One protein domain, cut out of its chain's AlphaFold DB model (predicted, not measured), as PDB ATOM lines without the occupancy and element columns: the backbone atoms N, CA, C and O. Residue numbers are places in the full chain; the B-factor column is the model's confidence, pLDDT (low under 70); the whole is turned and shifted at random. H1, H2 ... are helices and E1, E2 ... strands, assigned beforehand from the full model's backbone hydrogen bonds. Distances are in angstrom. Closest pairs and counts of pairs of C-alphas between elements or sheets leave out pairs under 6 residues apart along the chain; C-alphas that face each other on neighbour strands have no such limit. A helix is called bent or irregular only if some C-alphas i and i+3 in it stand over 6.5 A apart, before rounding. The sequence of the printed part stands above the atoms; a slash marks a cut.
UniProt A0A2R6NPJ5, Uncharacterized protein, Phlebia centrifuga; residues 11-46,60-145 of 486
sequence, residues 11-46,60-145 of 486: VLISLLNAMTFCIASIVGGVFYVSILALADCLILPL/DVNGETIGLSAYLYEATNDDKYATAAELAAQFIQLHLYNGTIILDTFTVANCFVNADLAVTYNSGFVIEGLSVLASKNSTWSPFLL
ATOM      1  N   VAL A  11      28.850   4.600 -48.637       50.25
ATOM      2  CA  VAL A  11      28.142   5.874 -48.865       50.25
ATOM      3  C   VAL A  11      27.483   6.355 -47.572       50.25
ATOM      4  O   VAL A  11      27.562   7.534 -47.226       50.25
ATOM      5  N   LEU A  12      26.905   5.425 -46.806       48.38
ATOM      6  CA  LEU A  12      26.292   5.717 -45.512       48.38
ATOM      7  C   LEU A  12      27.339   6.192 -44.490       48.38
ATOM      8  O   LEU A  12      27.101   7.156 -43.766       48.38
ATOM      9  N   ILE A  13      28.520   5.568 -44.473       50.94
ATOM     10  CA  ILE A  13      29.632   5.947 -43.587       50.94
ATOM     11  C   ILE A  13      30.190   7.331 -43.956       50.94
ATOM     12  O   ILE A  13      30.485   8.128 -43.068       50.94
ATOM     13  N   SER A  14      30.299   7.654 -45.248       45.38
ATOM     14  CA  SER A  14      30.778   8.970 -45.689       45.38
ATOM     15  C   SER A  14      29.792  10.097 -45.350       45.38
ATOM     16  O   SER A  14      30.215  11.160 -44.897       45.38
ATOM     17  N   LEU A  15      28.482   9.852 -45.489       43.28
ATOM     18  CA  LEU A  15      27.424  10.785 -45.075       43.28
ATOM     19  C   LEU A  15      27.400  10.994 -43.555       43.28
ATOM     20  O   LEU A  15      27.340  12.132 -43.094       43.28
ATOM     21  N   LEU A  16      27.531   9.914 -42.777       49.53
ATOM     22  CA  LEU A  16      27.638   9.981 -41.317       49.53
ATOM     23  C   LEU A  16      28.873  10.775 -40.876       49.53
ATOM     24  O   LEU A  16      28.774  11.593 -39.964       49.53
ATOM     25  N   ASN A  17      30.018  10.601 -41.538       43.38
ATOM     26  CA  ASN A  17      31.243  11.333 -41.211       43.38
ATOM     27  C   ASN A  17      31.160  12.822 -41.582       43.38
ATOM     28  O   ASN A  17      31.598  13.659 -40.795       43.38
ATOM     29  N   ALA A  18      30.561  13.164 -42.729       37.22
ATOM     30  CA  ALA A  18      30.350  14.553 -43.142       37.22
ATOM     31  C   ALA A  18      29.365  15.284 -42.210       37.22
ATOM     32  O   ALA A  18      29.654  16.391 -41.753       37.22
ATOM     33  N   MET A  19      28.257  14.630 -41.838       41.34
ATOM     34  CA  MET A  19      27.327  15.149 -40.830       41.34
ATOM     35  C   MET A  19      28.002  15.295 -39.464       41.34
ATOM     36  O   MET A  19      27.861  16.331 -38.824       41.34
ATOM     37  N   THR A  20      28.812  14.320 -39.040       37.97
ATOM     38  CA  THR A  20      29.534  14.380 -37.757       37.97
ATOM     39  C   THR A  20      30.546  15.530 -37.721       37.97
ATOM     40  O   THR A  20      30.682  16.181 -36.688       37.97
ATOM     41  N   PHE A  21      31.223  15.841 -38.832       35.03
ATOM     42  CA  PHE A  21      32.170  16.965 -38.916       35.03
ATOM     43  C   PHE A  21      31.476  18.337 -38.913       35.03
ATOM     44  O   PHE A  21      31.980  19.286 -38.301       35.03
ATOM     45  N   CYS A  22      30.308  18.431 -39.554       34.47
ATOM     46  CA  CYS A  22      29.482  19.638 -39.555       34.47
ATOM     47  C   CYS A  22      28.885  19.889 -38.159       34.47
ATOM     48  O   CYS A  22      28.970  20.995 -37.630       34.47
ATOM     49  N   ILE A  23      28.395  18.828 -37.508       40.69
ATOM     50  CA  ILE A  23      27.876  18.865 -36.135       40.69
ATOM     51  C   ILE A  23      29.002  19.186 -35.139       40.69
ATOM     52  O   ILE A  23      28.817  20.032 -34.275       40.69
ATOM     53  N   ALA A  24      30.196  18.598 -35.266       36.44
ATOM     54  CA  ALA A  24      31.308  18.858 -34.343       36.44
ATOM     55  C   ALA A  24      31.839  20.303 -34.409       36.44
ATOM     56  O   ALA A  24      32.221  20.855 -33.375       36.44
ATOM     57  N   SER A  25      31.834  20.928 -35.594       37.09
ATOM     58  CA  SER A  25      32.244  22.332 -35.765       37.09
ATOM     59  C   SER A  25      31.239  23.320 -35.157       37.09
ATOM     60  O   SER A  25      31.651  24.336 -34.604       37.09
ATOM     61  N   ILE A  26      29.942  22.993 -35.181       46.28
ATOM     62  CA  ILE A  26      28.868  23.812 -34.590       46.28
ATOM     63  C   ILE A  26      28.776  23.582 -33.068       46.28
ATOM     64  O   ILE A  26      28.700  24.528 -32.286       46.28
ATOM     65  N   VAL A  27      28.873  22.327 -32.616       49.94
ATOM     66  CA  VAL A  27      28.707  21.934 -31.204       49.94
ATOM     67  C   VAL A  27      29.863  22.408 -30.323       49.94
ATOM     68  O   VAL A  27      29.631  22.805 -29.187       49.94
ATOM     69  N   GLY A  28      31.109  22.381 -30.807       35.81
ATOM     70  CA  GLY A  28      32.273  22.726 -29.980       35.81
ATOM     71  C   GLY A  28      32.439  24.226 -29.715       35.81
ATOM     72  O   GLY A  28      32.901  24.603 -28.640       35.81
ATOM     73  N   GLY A  29      32.069  25.069 -30.684       38.22
ATOM     74  CA  GLY A  29      32.200  26.524 -30.588       38.22
ATOM     75  C   GLY A  29      31.024  27.182 -29.871       38.22
ATOM     76  O   GLY A  29      31.231  27.968 -28.956       38.22
ATOM     77  N   VAL A  30      29.792  26.817 -30.227       47.59
ATOM     78  CA  VAL A  30      28.590  27.524 -29.758       47.59
ATOM     79  C   VAL A  30      28.243  27.165 -28.305       47.59
ATOM     80  O   VAL A  30      28.004  28.052 -27.493       47.59
ATOM     81  N   PHE A  31      28.316  25.885 -27.917       47.31
ATOM     82  CA  PHE A  31      27.930  25.454 -26.560       47.31
ATOM     83  C   PHE A  31      28.844  25.983 -25.451       47.31
ATOM     84  O   PHE A  31      28.372  26.324 -24.368       47.31
ATOM     85  N   TYR A  32      30.158  26.010 -25.684       43.19
ATOM     86  CA  TYR A  32      31.115  26.429 -24.655       43.19
ATOM     87  C   TYR A  32      31.117  27.950 -24.482       43.19
ATOM     88  O   TYR A  32      31.288  28.458 -23.375       43.19
ATOM     89  N   VAL A  33      30.872  28.669 -25.578       48.50
ATOM     90  CA  VAL A  33      30.838  30.126 -25.599       48.50
ATOM     91  C   VAL A  33      29.541  30.660 -24.987       48.50
ATOM     92  O   VAL A  33      29.620  31.571 -24.174       48.50
ATOM     93  N   SER A  34      28.373  30.054 -25.237       47.94
ATOM     94  CA  SER A  34      27.117  30.501 -24.611       47.94
ATOM     95  C   SER A  34      27.090  30.307 -23.087       47.94
ATOM     96  O   SER A  34      26.590  31.172 -22.374       47.94
ATOM     97  N   ILE A  35      27.665  29.215 -22.560       50.88
ATOM     98  CA  ILE A  35      27.702  28.958 -21.106       50.88
ATOM     99  C   ILE A  35      28.685  29.900 -20.386       50.88
ATOM    100  O   ILE A  35      28.390  30.355 -19.281       50.88
ATOM    101  N   LEU A  36      29.829  30.229 -21.000       48.50
ATOM    102  CA  LEU A  36      30.792  31.184 -20.432       48.50
ATOM    103  C   LEU A  36      30.341  32.642 -20.593       48.50
ATOM    104  O   LEU A  36      30.445  33.408 -19.645       48.50
ATOM    105  N   ALA A  37      29.749  33.003 -21.733       51.28
ATOM    106  CA  ALA A  37      29.173  34.328 -21.969       51.28
ATOM    107  C   ALA A  37      28.044  34.664 -20.982       51.28
ATOM    108  O   ALA A  37      27.954  35.790 -20.495       51.28
ATOM    109  N   LEU A  38      27.205  33.675 -20.650       51.22
ATOM    110  CA  LEU A  38      26.191  33.800 -19.603       51.22
ATOM    111  C   LEU A  38      26.823  34.058 -18.232       51.22
ATOM    112  O   LEU A  38      26.329  34.905 -17.495       51.22
ATOM    113  N   ALA A  39      27.916  33.369 -17.893       48.78
ATOM    114  CA  ALA A  39      28.631  33.598 -16.639       48.78
ATOM    115  C   ALA A  39      29.302  34.987 -16.594       48.78
ATOM    116  O   ALA A  39      29.284  35.616 -15.538       48.78
ATOM    117  N   ASP A  40      29.802  35.490 -17.728       43.62
ATOM    118  CA  ASP A  40      30.517  36.770 -17.822       43.62
ATOM    119  C   ASP A  40      29.593  38.013 -17.934       43.62
ATOM    120  O   ASP A  40      29.917  39.039 -17.341       43.62
ATOM    121  N   CYS A  41      28.422  37.969 -18.605       47.00
ATOM    122  CA  CYS A  41      27.446  39.092 -18.542       47.00
ATOM    123  C   CYS A  41      26.641  39.067 -17.205       47.00
ATOM    124  O   CYS A  41      26.127  40.113 -16.807       47.00
ATOM    125  N   LEU A  42      26.513  37.930 -16.485       47.22
ATOM    126  CA  LEU A  42      25.776  37.852 -15.198       47.22
ATOM    127  C   LEU A  42      26.643  38.060 -13.942       47.22
ATOM    128  O   LEU A  42      26.091  38.340 -12.873       47.22
ATOM    129  N   ILE A  43      27.971  37.942 -14.026       42.00
ATOM    130  CA  ILE A  43      28.882  38.096 -12.883       42.00
ATOM    131  C   ILE A  43      29.947  39.150 -13.221       42.00
ATOM    132  O   ILE A  43      30.638  39.054 -14.221       42.00
ATOM    133  N   LEU A  44      30.053  40.171 -12.364       30.73
ATOM    134  CA  LEU A  44      31.026  41.281 -12.388       30.73
ATOM    135  C   LEU A  44      32.443  40.912 -12.899       30.73
ATOM    136  O   LEU A  44      32.907  39.795 -12.671       30.73
ATOM    137  N   PRO A  45      33.191  41.874 -13.486       38.41
ATOM    138  CA  PRO A  45      34.360  41.585 -14.307       38.41
ATOM    139  C   PRO A  45      35.507  41.032 -13.460       38.41
ATOM    140  O   PRO A  45      36.014  41.714 -12.566       38.41
ATOM    141  N   LEU A  46      35.957  39.815 -13.763       36.38
ATOM    142  CA  LEU A  46      37.162  39.239 -13.170       36.38
ATOM    143  C   LEU A  46      38.091  38.637 -14.234       36.38
ATOM    144  O   LEU A  46      37.902  37.527 -14.708       36.38
ATOM    145  N   ASP A  60      28.491  36.292 -31.415       86.38
ATOM    146  CA  ASP A  60      27.101  36.609 -31.710       86.38
ATOM    147  C   ASP A  60      26.219  35.399 -31.388       86.38
ATOM    148  O   ASP A  60      26.511  34.266 -31.778       86.38
ATOM    149  N   VAL A  61      25.156  35.635 -30.620       89.12
ATOM    150  CA  VAL A  61      24.165  34.624 -30.241       89.12
ATOM    151  C   VAL A  61      22.838  34.958 -30.911       89.12
ATOM    152  O   VAL A  61      22.339  36.070 -30.755       89.12
ATOM    153  N   ASN A  62      22.254  33.983 -31.606       88.44
ATOM    154  CA  ASN A  62      20.970  34.104 -32.294       88.44
ATOM    155  C   ASN A  62      20.034  32.919 -31.958       88.44
ATOM    156  O   ASN A  62      20.326  32.080 -31.090       88.44
ATOM    157  N   GLY A  63      18.889  32.851 -32.645       87.62
ATOM    158  CA  GLY A  63      17.856  31.837 -32.411       87.62
ATOM    159  C   GLY A  63      18.286  30.382 -32.663       87.62
ATOM    160  O   GLY A  63      17.602  29.468 -32.210       87.62
ATOM    161  N   GLU A  64      19.415  30.132 -33.331       88.38
ATOM    162  CA  GLU A  64      19.872  28.787 -33.730       88.38
ATOM    163  C   GLU A  64      20.264  27.893 -32.544       88.38
ATOM    164  O   GLU A  64      20.226  26.663 -32.622       88.38
ATOM    165  N   THR A  65      20.635  28.506 -31.421       83.25
ATOM    166  CA  THR A  65      21.282  27.827 -30.287       83.25
ATOM    167  C   THR A  65      20.394  26.814 -29.549       83.25
ATOM    168  O   THR A  65      20.900  25.863 -28.945       83.25
ATOM    169  N   ILE A  66      19.068  26.963 -29.614       93.69
ATOM    170  CA  ILE A  66      18.107  26.118 -28.887       93.69
ATOM    171  C   ILE A  66      17.814  24.780 -29.586       93.69
ATOM    172  O   ILE A  66      17.725  23.747 -28.916       93.69
ATOM    173  N   GLY A  67      17.682  24.779 -30.917       91.44
ATOM    174  CA  GLY A  67      17.141  23.643 -31.673       91.44
ATOM    175  C   GLY A  67      17.977  22.373 -31.523       91.44
ATOM    176  O   GLY A  67      17.452  21.303 -31.212       91.44
ATOM    177  N   LEU A  68      19.300  22.496 -31.654       92.62
ATOM    178  CA  LEU A  68      20.213  21.355 -31.572       92.62
ATOM    179  C   LEU A  68      20.177  20.670 -30.200       92.62
ATOM    180  O   LEU A  68      20.110  19.444 -30.123       92.62
ATOM    181  N   SER A  69      20.193  21.449 -29.117       95.69
ATOM    182  CA  SER A  69      20.107  20.919 -27.751       95.69
ATOM    183  C   SER A  69      18.787  20.186 -27.522       95.69
ATOM    184  O   SER A  69      18.778  19.092 -26.962       95.69
ATOM    185  N   ALA A  70      17.674  20.756 -27.993       97.38
ATOM    186  CA  ALA A  70      16.354  20.167 -27.811       97.38
ATOM    187  C   ALA A  70      16.225  18.821 -28.546       97.38
ATOM    188  O   ALA A  70      15.790  17.834 -27.949       97.38
ATOM    189  N   TYR A  71      16.686  18.733 -29.799       97.31
ATOM    190  CA  TYR A  71      16.692  17.464 -30.536       97.31
ATOM    191  C   TYR A  71      17.669  16.439 -29.958       97.31
ATOM    192  O   TYR A  71      17.342  15.256 -29.893       97.31
ATOM    193  N   LEU A  72      18.856  16.859 -29.503       96.69
ATOM    194  CA  LEU A  72      19.786  15.949 -28.826       96.69
ATOM    195  C   LEU A  72      19.164  15.384 -27.549       96.69
ATOM    196  O   LEU A  72      19.315  14.191 -27.283       96.69
ATOM    197  N   TYR A  73      18.430  16.199 -26.792       97.44
ATOM    198  CA  TYR A  73      17.675  15.716 -25.645       97.44
ATOM    199  C   TYR A  73      16.614  14.701 -26.056       97.44
ATOM    200  O   TYR A  73      16.562  13.618 -25.482       97.44
ATOM    201  N   GLU A  74      15.810  14.995 -27.077       97.12
ATOM    202  CA  GLU A  74      14.800  14.056 -27.564       97.12
ATOM    203  C   GLU A  74      15.406  12.719 -28.019       97.12
ATOM    204  O   GLU A  74      14.884  11.661 -27.669       97.12
ATOM    205  N   ALA A  75      16.513  12.763 -28.761       97.81
ATOM    206  CA  ALA A  75      17.147  11.582 -29.335       97.81
ATOM    207  C   ALA A  75      17.878  10.718 -28.296       97.81
ATOM    208  O   ALA A  75      17.934   9.496 -28.434       97.81
ATOM    209  N   THR A  76      18.474  11.339 -27.276       97.88
ATOM    210  CA  THR A  76      19.338  10.640 -26.306       97.88
ATOM    211  C   THR A  76      18.690  10.435 -24.944       97.88
ATOM    212  O   THR A  76      19.140   9.581 -24.183       97.88
ATOM    213  N   ASN A  77      17.648  11.211 -24.636       96.69
ATOM    214  CA  ASN A  77      17.027  11.300 -23.320       96.69
ATOM    215  C   ASN A  77      18.046  11.606 -22.195       96.69
ATOM    216  O   ASN A  77      17.896  11.128 -21.073       96.69
ATOM    217  N   ASP A  78      19.105  12.364 -22.512       97.50
ATOM    218  CA  ASP A  78      20.138  12.809 -21.569       97.50
ATOM    219  C   ASP A  78      19.846  14.243 -21.098       97.50
ATOM    220  O   ASP A  78      19.858  15.194 -21.888       97.50
ATOM    221  N   ASP A  79      19.608  14.396 -19.793       97.12
ATOM    222  CA  ASP A  79      19.179  15.648 -19.158       97.12
ATOM    223  C   ASP A  79      20.164  16.809 -19.343       97.12
ATOM    224  O   ASP A  79      19.771  17.973 -19.232       97.12
ATOM    225  N   LYS A  80      21.437  16.544 -19.667       97.38
ATOM    226  CA  LYS A  80      22.384  17.629 -19.968       97.38
ATOM    227  C   LYS A  80      21.947  18.440 -21.193       97.38
ATOM    228  O   LYS A  80      22.143  19.652 -21.225       97.38
ATOM    229  N   TYR A  81      21.343  17.782 -22.186       97.12
ATOM    230  CA  TYR A  81      20.846  18.446 -23.386       97.12
ATOM    231  C   TYR A  81      19.525  19.164 -23.112       97.12
ATOM    232  O   TYR A  81      19.332  20.261 -23.630       97.12
ATOM    233  N   ALA A  82      18.667  18.611 -22.241       96.56
ATOM    234  CA  ALA A  82      17.479  19.318 -21.757       96.56
ATOM    235  C   ALA A  82      17.879  20.613 -21.052       96.56
ATOM    236  O   ALA A  82      17.431  21.687 -21.433       96.56
ATOM    237  N   THR A  83      18.801  20.516 -20.091       96.94
ATOM    238  CA  THR A  83      19.311  21.660 -19.324       96.94
ATOM    239  C   THR A  83      19.881  22.733 -20.252       96.94
ATOM    240  O   THR A  83      19.580  23.912 -20.095       96.94
ATOM    241  N   ALA A  84      20.671  22.338 -21.254       95.88
ATOM    242  CA  ALA A  84      21.225  23.276 -22.227       95.88
ATOM    243  C   ALA A  84      20.139  23.947 -23.085       95.88
ATOM    244  O   ALA A  84      20.183  25.160 -23.283       95.88
ATOM    245  N   ALA A  85      19.151  23.184 -23.560       96.56
ATOM    246  CA  ALA A  85      18.030  23.713 -24.330       96.56
ATOM    247  C   ALA A  85      17.174  24.685 -23.499       96.56
ATOM    248  O   ALA A  85      16.803  25.746 -23.992       96.56
ATOM    249  N   GLU A  86      16.905  24.363 -22.231       97.44
ATOM    250  CA  GLU A  86      16.158  25.230 -21.316       97.44
ATOM    251  C   GLU A  86      16.917  26.526 -21.009       97.44
ATOM    252  O   GLU A  86      16.318  27.598 -21.039       97.44
ATOM    253  N   LEU A  87      18.234  26.462 -20.777       96.62
ATOM    254  CA  LEU A  87      19.062  27.657 -20.584       96.62
ATOM    255  C   LEU A  87      19.089  28.542 -21.838       96.62
ATOM    256  O   LEU A  87      18.948  29.760 -21.724       96.62
ATOM    257  N   ALA A  88      19.212  27.944 -23.027       96.56
ATOM    258  CA  ALA A  88      19.140  28.677 -24.290       96.56
ATOM    259  C   ALA A  88      17.770  29.352 -24.465       96.56
ATOM    260  O   ALA A  88      17.699  30.538 -24.776       96.56
ATOM    261  N   ALA A  89      16.678  28.631 -24.191       97.44
ATOM    262  CA  ALA A  89      15.323  29.169 -24.257       97.44
ATOM    263  C   ALA A  89      15.109  30.344 -23.288       97.44
ATOM    264  O   ALA A  89      14.543  31.362 -23.685       97.44
ATOM    265  N   GLN A  90      15.597  30.239 -22.045       97.50
ATOM    266  CA  GLN A  90      15.525  31.321 -21.055       97.50
ATOM    267  C   GLN A  90      16.310  32.553 -21.510       97.50
ATOM    268  O   GLN A  90      15.801  33.668 -21.425       97.50
ATOM    269  N   PHE A  91      17.528  32.358 -22.022       96.06
ATOM    270  CA  PHE A  91      18.348  33.450 -22.538       96.06
ATOM    271  C   PHE A  91      17.660  34.168 -23.705       96.06
ATOM    272  O   PHE A  91      17.518  35.388 -23.682       96.06
ATOM    273  N   ILE A  92      17.169  33.409 -24.688       96.69
ATOM    274  CA  ILE A  92      16.449  33.943 -25.849       96.69
ATOM    275  C   ILE A  92      15.203  34.711 -25.398       96.69
ATOM    276  O   ILE A  92      14.978  35.833 -25.845       96.69
ATOM    277  N   GLN A  93      14.418  34.150 -24.475       97.38
ATOM    278  CA  GLN A  93      13.225  34.807 -23.945       97.38
ATOM    279  C   GLN A  93      13.546  36.120 -23.220       97.38
ATOM    280  O   GLN A  93      12.768  37.067 -23.305       97.38
ATOM    281  N   LEU A  94      14.665  36.180 -22.495       96.56
ATOM    282  CA  LEU A  94      15.043  37.349 -21.701       96.56
ATOM    283  C   LEU A  94      15.704  38.453 -22.535       96.56
ATOM    284  O   LEU A  94      15.508  39.631 -22.242       96.56
ATOM    285  N   HIS A  95      16.496  38.083 -23.542       95.44
ATOM    286  CA  HIS A  95      17.386  39.020 -24.233       95.44
ATOM    287  C   HIS A  95      17.057  39.237 -25.708       95.44
ATOM    288  O   HIS A  95      17.334  40.315 -26.224       95.44
ATOM    289  N   LEU A  96      16.475  38.249 -26.389       96.19
ATOM    290  CA  LEU A  96      16.199  38.323 -27.826       96.19
ATOM    291  C   LEU A  96      14.709  38.445 -28.143       96.19
ATOM    292  O   LEU A  96      14.355  38.893 -29.226       96.19
ATOM    293  N   TYR A  97      13.812  38.084 -27.232       97.38
ATOM    294  CA  TYR A  97      12.378  38.216 -27.457       97.38
ATOM    295  C   TYR A  97      11.876  39.617 -27.090       97.38
ATOM    296  O   TYR A  97      11.965  40.043 -25.941       97.38
ATOM    297  N   ASN A  98      11.277  40.325 -28.051       96.75
ATOM    298  CA  ASN A  98      10.753  41.681 -27.836       96.75
ATOM    299  C   ASN A  98       9.247  41.729 -27.501       96.75
ATOM    300  O   ASN A  98       8.628  42.790 -27.578       96.75
ATOM    301  N   GLY A  99       8.634  40.585 -27.190       96.88
ATOM    302  CA  GLY A  99       7.185  40.463 -26.989       96.88
ATOM    303  C   GLY A  99       6.394  40.141 -28.261       96.88
ATOM    304  O   GLY A  99       5.233  39.757 -28.163       96.88
ATOM    305  N   THR A 100       7.010  40.240 -29.442       96.69
ATOM    306  CA  THR A 100       6.374  39.895 -30.724       96.69
ATOM    307  C   THR A 100       7.186  38.861 -31.493       96.69
ATOM    308  O   THR A 100       6.632  37.862 -31.942       96.69
ATOM    309  N   ILE A 101       8.495  39.073 -31.605       97.81
ATOM    310  CA  ILE A 101       9.404  38.275 -32.429       97.81
ATOM    311  C   ILE A 101      10.714  38.000 -31.693       97.81
ATOM    312  O   ILE A 101      11.009  38.634 -30.674       97.81
ATOM    313  N   ILE A 102      11.512  37.083 -32.235       97.69
ATOM    314  CA  ILE A 102      12.913  36.905 -31.847       97.69
ATOM    315  C   ILE A 102      13.782  37.844 -32.688       97.69
ATOM    316  O   ILE A 102      13.762  37.777 -33.918       97.69
ATOM    317  N   LEU A 103      14.507  38.731 -32.011       95.94
ATOM    318  CA  LEU A 103      15.496  39.641 -32.583       95.94
ATOM    319  C   LEU A 103      16.748  38.879 -33.025       95.94
ATOM    320  O   LEU A 103      16.962  37.737 -32.622       95.94
ATOM    321  N   ASP A 104      17.563  39.513 -33.863       92.75
ATOM    322  CA  ASP A 104      18.583  38.797 -34.617       92.75
ATOM    323  C   ASP A 104      19.792  38.365 -33.796       92.75
ATOM    324  O   ASP A 104      20.023  37.173 -33.605       92.75
ATOM    325  N   THR A 105      20.549  39.332 -33.296       91.88
ATOM    326  CA  THR A 105      21.866  39.054 -32.733       91.88
ATOM    327  C   THR A 105      22.011  39.691 -31.364       91.88
ATOM    328  O   THR A 105      21.765  40.886 -31.200       91.88
ATOM    329  N   PHE A 106      22.456  38.898 -30.391       93.44
ATOM    330  CA  PHE A 106      23.020  39.378 -29.138       93.44
ATOM    331  C   PHE A 106      24.543  39.291 -29.221       93.44
ATOM    332  O   PHE A 106      25.106  38.194 -29.241       93.44
ATOM    333  N   THR A 107      25.212  40.438 -29.235       91.94
ATOM    334  CA  THR A 107      26.671  40.515 -29.232       91.94
ATOM    335  C   THR A 107      27.161  40.491 -27.788       91.94
ATOM    336  O   THR A 107      26.949  41.427 -27.016       91.94
ATOM    337  N   VAL A 108      27.839  39.410 -27.405       88.75
ATOM    338  CA  VAL A 108      28.278  39.191 -26.015       88.75
ATOM    339  C   VAL A 108      29.285  40.244 -25.561       88.75
ATOM    340  O   VAL A 108      29.227  40.693 -24.419       88.75
ATOM    341  N   ALA A 109      30.172  40.687 -26.456       88.38
ATOM    342  CA  ALA A 109      31.259  41.611 -26.129       88.38
ATOM    343  C   ALA A 109      30.781  42.945 -25.525       88.38
ATOM    344  O   ALA A 109      31.501  43.577 -24.755       88.38
ATOM    345  N   ASN A 110      29.573  43.382 -25.875       90.69
ATOM    346  CA  ASN A 110      28.982  44.640 -25.423       90.69
ATOM    347  C   ASN A 110      27.553  44.465 -24.871       90.69
ATOM    348  O   ASN A 110      26.879  45.463 -24.623       90.69
ATOM    349  N   CYS A 111      27.109  43.214 -24.684       91.25
ATOM    350  CA  CYS A 111      25.743  42.811 -24.345       91.25
ATOM    351  C   CYS A 111      24.677  43.612 -25.169       91.25
ATOM    352  O   CYS A 111      23.644  44.019 -24.631       91.25
ATOM    353  N   PHE A 112      24.948  43.894 -26.457       93.88
ATOM    354  CA  PHE A 112      24.067  44.653 -27.364       93.88
ATOM    355  C   PHE A 112      23.142  43.722 -28.149       93.88
ATOM    356  O   PHE A 112      23.567  42.663 -28.603       93.88
ATOM    357  N   VAL A 113      21.896  44.152 -28.362       94.06
ATOM    358  CA  VAL A 113      20.926  43.442 -29.202       94.06
ATOM    359  C   VAL A 113      20.707  44.219 -30.490       94.06
ATOM    360  O   VAL A 113      20.267  45.369 -30.454       94.06
ATOM    361  N   ASN A 114      20.953  43.575 -31.627       91.31
ATOM    362  CA  ASN A 114      20.578  44.108 -32.926       91.31
ATOM    363  C   ASN A 114      19.060  43.978 -33.121       91.31
ATOM    364  O   ASN A 114      18.550  42.929 -33.516       91.31
ATOM    365  N   ALA A 115      18.344  45.057 -32.810       88.50
ATOM    366  CA  ALA A 115      16.896  45.139 -32.963       88.50
ATOM    367  C   ALA A 115      16.453  45.630 -34.351       88.50
ATOM    368  O   ALA A 115      15.262  45.587 -34.655       88.50
ATOM    369  N   ASP A 116      17.389  46.097 -35.182       88.12
ATOM    370  CA  ASP A 116      17.077  46.710 -36.476       88.12
ATOM    371  C   ASP A 116      16.770  45.660 -37.553       88.12
ATOM    372  O   ASP A 116      16.139  45.970 -38.566       88.12
ATOM    373  N   LEU A 117      17.188  44.408 -37.334       87.44
ATOM    374  CA  LEU A 117      16.986  43.311 -38.270       87.44
ATOM    375  C   LEU A 117      15.889  42.360 -37.777       87.44
ATOM    376  O   LEU A 117      16.095  41.536 -36.887       87.44
ATOM    377  N   ALA A 118      14.711  42.467 -38.390       91.19
ATOM    378  CA  ALA A 118      13.610  41.536 -38.187       91.19
ATOM    379  C   ALA A 118      13.591  40.511 -39.324       91.19
ATOM    380  O   ALA A 118      13.209  40.832 -40.447       91.19
ATOM    381  N   VAL A 119      14.002  39.283 -39.018       94.62
ATOM    382  CA  VAL A 119      14.118  38.193 -39.992       94.62
ATOM    383  C   VAL A 119      13.482  36.916 -39.460       94.62
ATOM    384  O   VAL A 119      13.585  36.597 -38.271       94.62
ATOM    385  N   THR A 120      12.801  36.181 -40.337       96.69
ATOM    386  CA  THR A 120      11.905  35.086 -39.935       96.69
ATOM    387  C   THR A 120      12.654  33.916 -39.298       96.69
ATOM    388  O   THR A 120      12.141  33.288 -38.367       96.69
ATOM    389  N   TYR A 121      13.882  33.642 -39.751       96.06
ATOM    390  CA  TYR A 121      14.638  32.448 -39.362       96.06
ATOM    391  C   TYR A 121      14.909  32.370 -37.854       96.06
ATOM    392  O   TYR A 121      14.836  31.282 -37.282       96.06
ATOM    393  N   ASN A 122      15.143  33.510 -37.194       96.44
ATOM    394  CA  ASN A 122      15.366  33.561 -35.748       96.44
ATOM    395  C   ASN A 122      14.149  33.056 -34.981       96.44
ATOM    396  O   ASN A 122      14.268  32.222 -34.084       96.44
ATOM    397  N   SER A 123      12.960  33.513 -35.375       97.94
ATOM    398  CA  SER A 123      11.719  33.026 -34.777       97.94
ATOM    399  C   SER A 123      11.451  31.572 -35.177       97.94
ATOM    400  O   SER A 123      11.002  30.792 -34.344       97.94
ATOM    401  N   GLY A 124      11.801  31.175 -36.405       98.06
ATOM    402  CA  GLY A 124      11.709  29.797 -36.894       98.06
ATOM    403  C   GLY A 124      12.469  28.787 -36.039       98.06
ATOM    404  O   GLY A 124      11.861  27.854 -35.517       98.06
ATOM    405  N   PHE A 125      13.771  28.996 -35.831       97.69
ATOM    406  CA  PHE A 125      14.596  28.101 -35.012       97.69
ATOM    407  C   PHE A 125      14.128  28.022 -33.560       97.69
ATOM    408  O   PHE A 125      14.155  26.950 -32.950       97.69
ATOM    409  N   VAL A 126      13.667  29.144 -33.002       98.25
ATOM    410  CA  VAL A 126      13.169  29.177 -31.626       98.25
ATOM    411  C   VAL A 126      11.847  28.440 -31.497       98.25
ATOM    412  O   VAL A 126      11.700  27.653 -30.568       98.25
ATOM    413  N   ILE A 127      10.911  28.625 -32.433       98.69
ATOM    414  CA  ILE A 127       9.662  27.852 -32.479       98.69
ATOM    415  C   ILE A 127       9.971  26.356 -32.622       98.69
ATOM    416  O   ILE A 127       9.398  25.550 -31.889       98.69
ATOM    417  N   GLU A 128      10.911  25.992 -33.500       98.50
ATOM    418  CA  GLU A 128      11.355  24.611 -33.701       98.50
ATOM    419  C   GLU A 128      11.863  24.003 -32.380       98.50
ATOM    420  O   GLU A 128      11.286  23.038 -31.875       98.50
ATOM    421  N   GLY A 129      12.866  24.614 -31.741       98.19
ATOM    422  CA  GLY A 129      13.425  24.115 -30.478       98.19
ATOM    423  C   GLY A 129      12.434  24.132 -29.307       98.19
ATOM    424  O   GLY A 129      12.382  23.179 -28.524       98.19
ATOM    425  N   LEU A 130      11.604  25.174 -29.196       98.56
ATOM    426  CA  LEU A 130      10.565  25.263 -28.168       98.56
ATOM    427  C   LEU A 130       9.481  24.205 -28.350       98.56
ATOM    428  O   LEU A 130       8.950  23.732 -27.351       98.56
ATOM    429  N   SER A 131       9.141  23.815 -29.579       98.56
ATOM    430  CA  SER A 131       8.151  22.758 -29.812       98.56
ATOM    431  C   SER A 131       8.619  21.401 -29.281       98.56
ATOM    432  O   SER A 131       7.849  20.682 -28.635       98.56
ATOM    433  N   VAL A 132       9.908  21.092 -29.452       98.25
ATOM    434  CA  VAL A 132      10.536  19.891 -28.896       98.25
ATOM    435  C   VAL A 132      10.552  19.971 -27.369       98.25
ATOM    436  O   VAL A 132      10.065  19.052 -26.706       98.25
ATOM    437  N   LEU A 133      11.014  21.090 -26.796       97.44
ATOM    438  CA  LEU A 133      11.009  21.305 -25.343       97.44
ATOM    439  C   LEU A 133       9.606  21.215 -24.737       97.44
ATOM    440  O   LEU A 133       9.418  20.500 -23.759       97.44
ATOM    441  N   ALA A 134       8.613  21.885 -25.322       98.12
ATOM    442  CA  ALA A 134       7.238  21.912 -24.827       98.12
ATOM    443  C   ALA A 134       6.589  20.520 -24.833       98.12
ATOM    444  O   ALA A 134       5.793  20.213 -23.944       98.12
ATOM    445  N   SER A 135       6.971  19.652 -25.778       97.44
ATOM    446  CA  SER A 135       6.505  18.260 -25.822       97.44
ATOM    447  C   SER A 135       7.030  17.397 -24.663       97.44
ATOM    448  O   SER A 135       6.429  16.374 -24.332       97.44
ATOM    449  N   LYS A 136       8.135  17.810 -24.026       96.31
ATOM    450  CA  LYS A 136       8.754  17.131 -22.873       96.31
ATOM    451  C   LYS A 136       8.475  17.842 -21.547       96.31
ATOM    452  O   LYS A 136       8.331  17.187 -20.520       96.31
ATOM    453  N   ASN A 137       8.377  19.168 -21.571       96.75
ATOM    454  CA  ASN A 137       8.145  20.035 -20.425       96.75
ATOM    455  C   ASN A 137       7.116  21.112 -20.796       96.75
ATOM    456  O   ASN A 137       7.434  22.133 -21.408       96.75
ATOM    457  N   SER A 138       5.869  20.910 -20.363       97.19
ATOM    458  CA  SER A 138       4.737  21.772 -20.722       97.19
ATOM    459  C   SER A 138       4.878  23.225 -20.255       97.19
ATOM    460  O   SER A 138       4.144  24.079 -20.754       97.19
ATOM    461  N   THR A 139       5.810  23.529 -19.344       97.88
ATOM    462  CA  THR A 139       6.112  24.893 -18.867       97.88
ATOM    463  C   THR A 139       6.500  25.837 -20.008       97.88
ATOM    464  O   THR A 139       6.235  27.032 -19.925       97.88
ATOM    465  N   TRP A 140       7.059  25.309 -21.101       98.31
ATOM    466  CA  TRP A 140       7.432  26.085 -22.289       98.31
ATOM    467  C   TRP A 140       6.264  26.386 -23.237       98.31
ATOM    468  O   TRP A 140       6.382  27.255 -24.102       98.31
ATOM    469  N   SER A 141       5.114  25.729 -23.055       98.38
ATOM    470  CA  SER A 141       3.956  25.878 -23.949       98.38
ATOM    471  C   SER A 141       3.437  27.318 -24.030       98.38
ATOM    472  O   SER A 141       3.207  27.781 -25.144       98.38
ATOM    473  N   PRO A 142       3.271  28.074 -22.923       98.38
ATOM    474  CA  PRO A 142       2.798  29.455 -23.009       98.38
ATOM    475  C   PRO A 142       3.719  30.352 -23.840       98.38
ATOM    476  O   PRO A 142       3.224  31.171 -24.610       98.38
ATOM    477  N   PHE A 143       5.042  30.180 -23.727       98.44
ATOM    478  CA  PHE A 143       5.992  30.965 -24.515       98.44
ATOM    479  C   PHE A 143       5.916  30.601 -26.001       98.44
ATOM    480  O   PHE A 143       5.773  31.496 -26.832       98.44
ATOM    481  N   LEU A 144       5.906  29.304 -26.327       98.69
ATOM    482  CA  LEU A 144       5.742  28.811 -27.696       98.69
ATOM    483  C   LEU A 144       4.456  29.341 -28.351       98.69
ATOM    484  O   LEU A 144       4.498  29.891 -29.448       98.69
ATOM    485  N   LEU A 145       3.316  29.198 -27.670       98.44
ATOM    486  CA  LEU A 145       2.012  29.611 -28.192       98.44
ATOM    487  C   LEU A 145       1.938  31.126 -28.402       98.44
ATOM    488  O   LEU A 145       1.428  31.569 -29.431       98.44
TER     489      LEU A 145
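Overview. This is residues 11 to 46 and 60 to 145 of the 486 residues of an uncharacterized protein of Phlebia centrifuga (UniProt A0A2R6NPJ5). H2, H3 and H4 pack into an up-and-down bundle, each helix running against the one before it, and the short H5 folds back on H4. The long H1 runs past the bundle without clearly touching it, its residues 11 to 22 sticking out, and a small strand hairpin, E1 and E2, sits by residues 92 to 96 of H3. The printed part has 122 residues, mostly helix, in the order H1 H2 H3 E1 E2 H4 H5, with one antiparallel sheet, E1 - E2. It is compact, with a radius of gyration of the C-alphas of 15.1 A and spans of 45 by 36 by 28 A.

Along the chain. H1, residues 11 to 42, begins at C-alpha 11 (28.142, 5.874, -48.865) and is 46.5 A long. H2 is residues 65 to 76, 17.7 A, and H3 residues 79 to 96, 24.5 A. E1 is residues 105 to 107 and E2 residues 112 to 114. H4, residues 120 to 136, is 25.0 A long; H5, residues 138 to 145, ends at C-alpha 145 (2.012, 29.611, -28.192). H2 and H5 are only just irregular: C-alphas 65 and 68 are 6.7 A apart, C-alphas 139 and 142 7.0 A.

Arrangement. H4 is the hub. It touches H2, closest C-alphas Gly 67 and Gly 129 at 3.9 A. H2 and H3 form a helical hairpin at a shallow tilt of 20 degrees. H1 and H2 are close but not clearly touching, C-alphas of Val 30 and Thr 65 at 7.3 A. In the hairpin E1 and E2, N 107 and O 112 are 2.8 A apart. Every O i to N i+4 pair is within hydrogen-bond range in H3; H1 has 25 of 28, H2 7 of 8, H4 12 of 13, H5 2 of 4.

Size, cuts and confidence. Residues 47 to 59 are not printed, and C-alphas 46 and 60 are 21.3 A apart. No link printed whole is long. Residues 11 to 46 have pLDDT under 70.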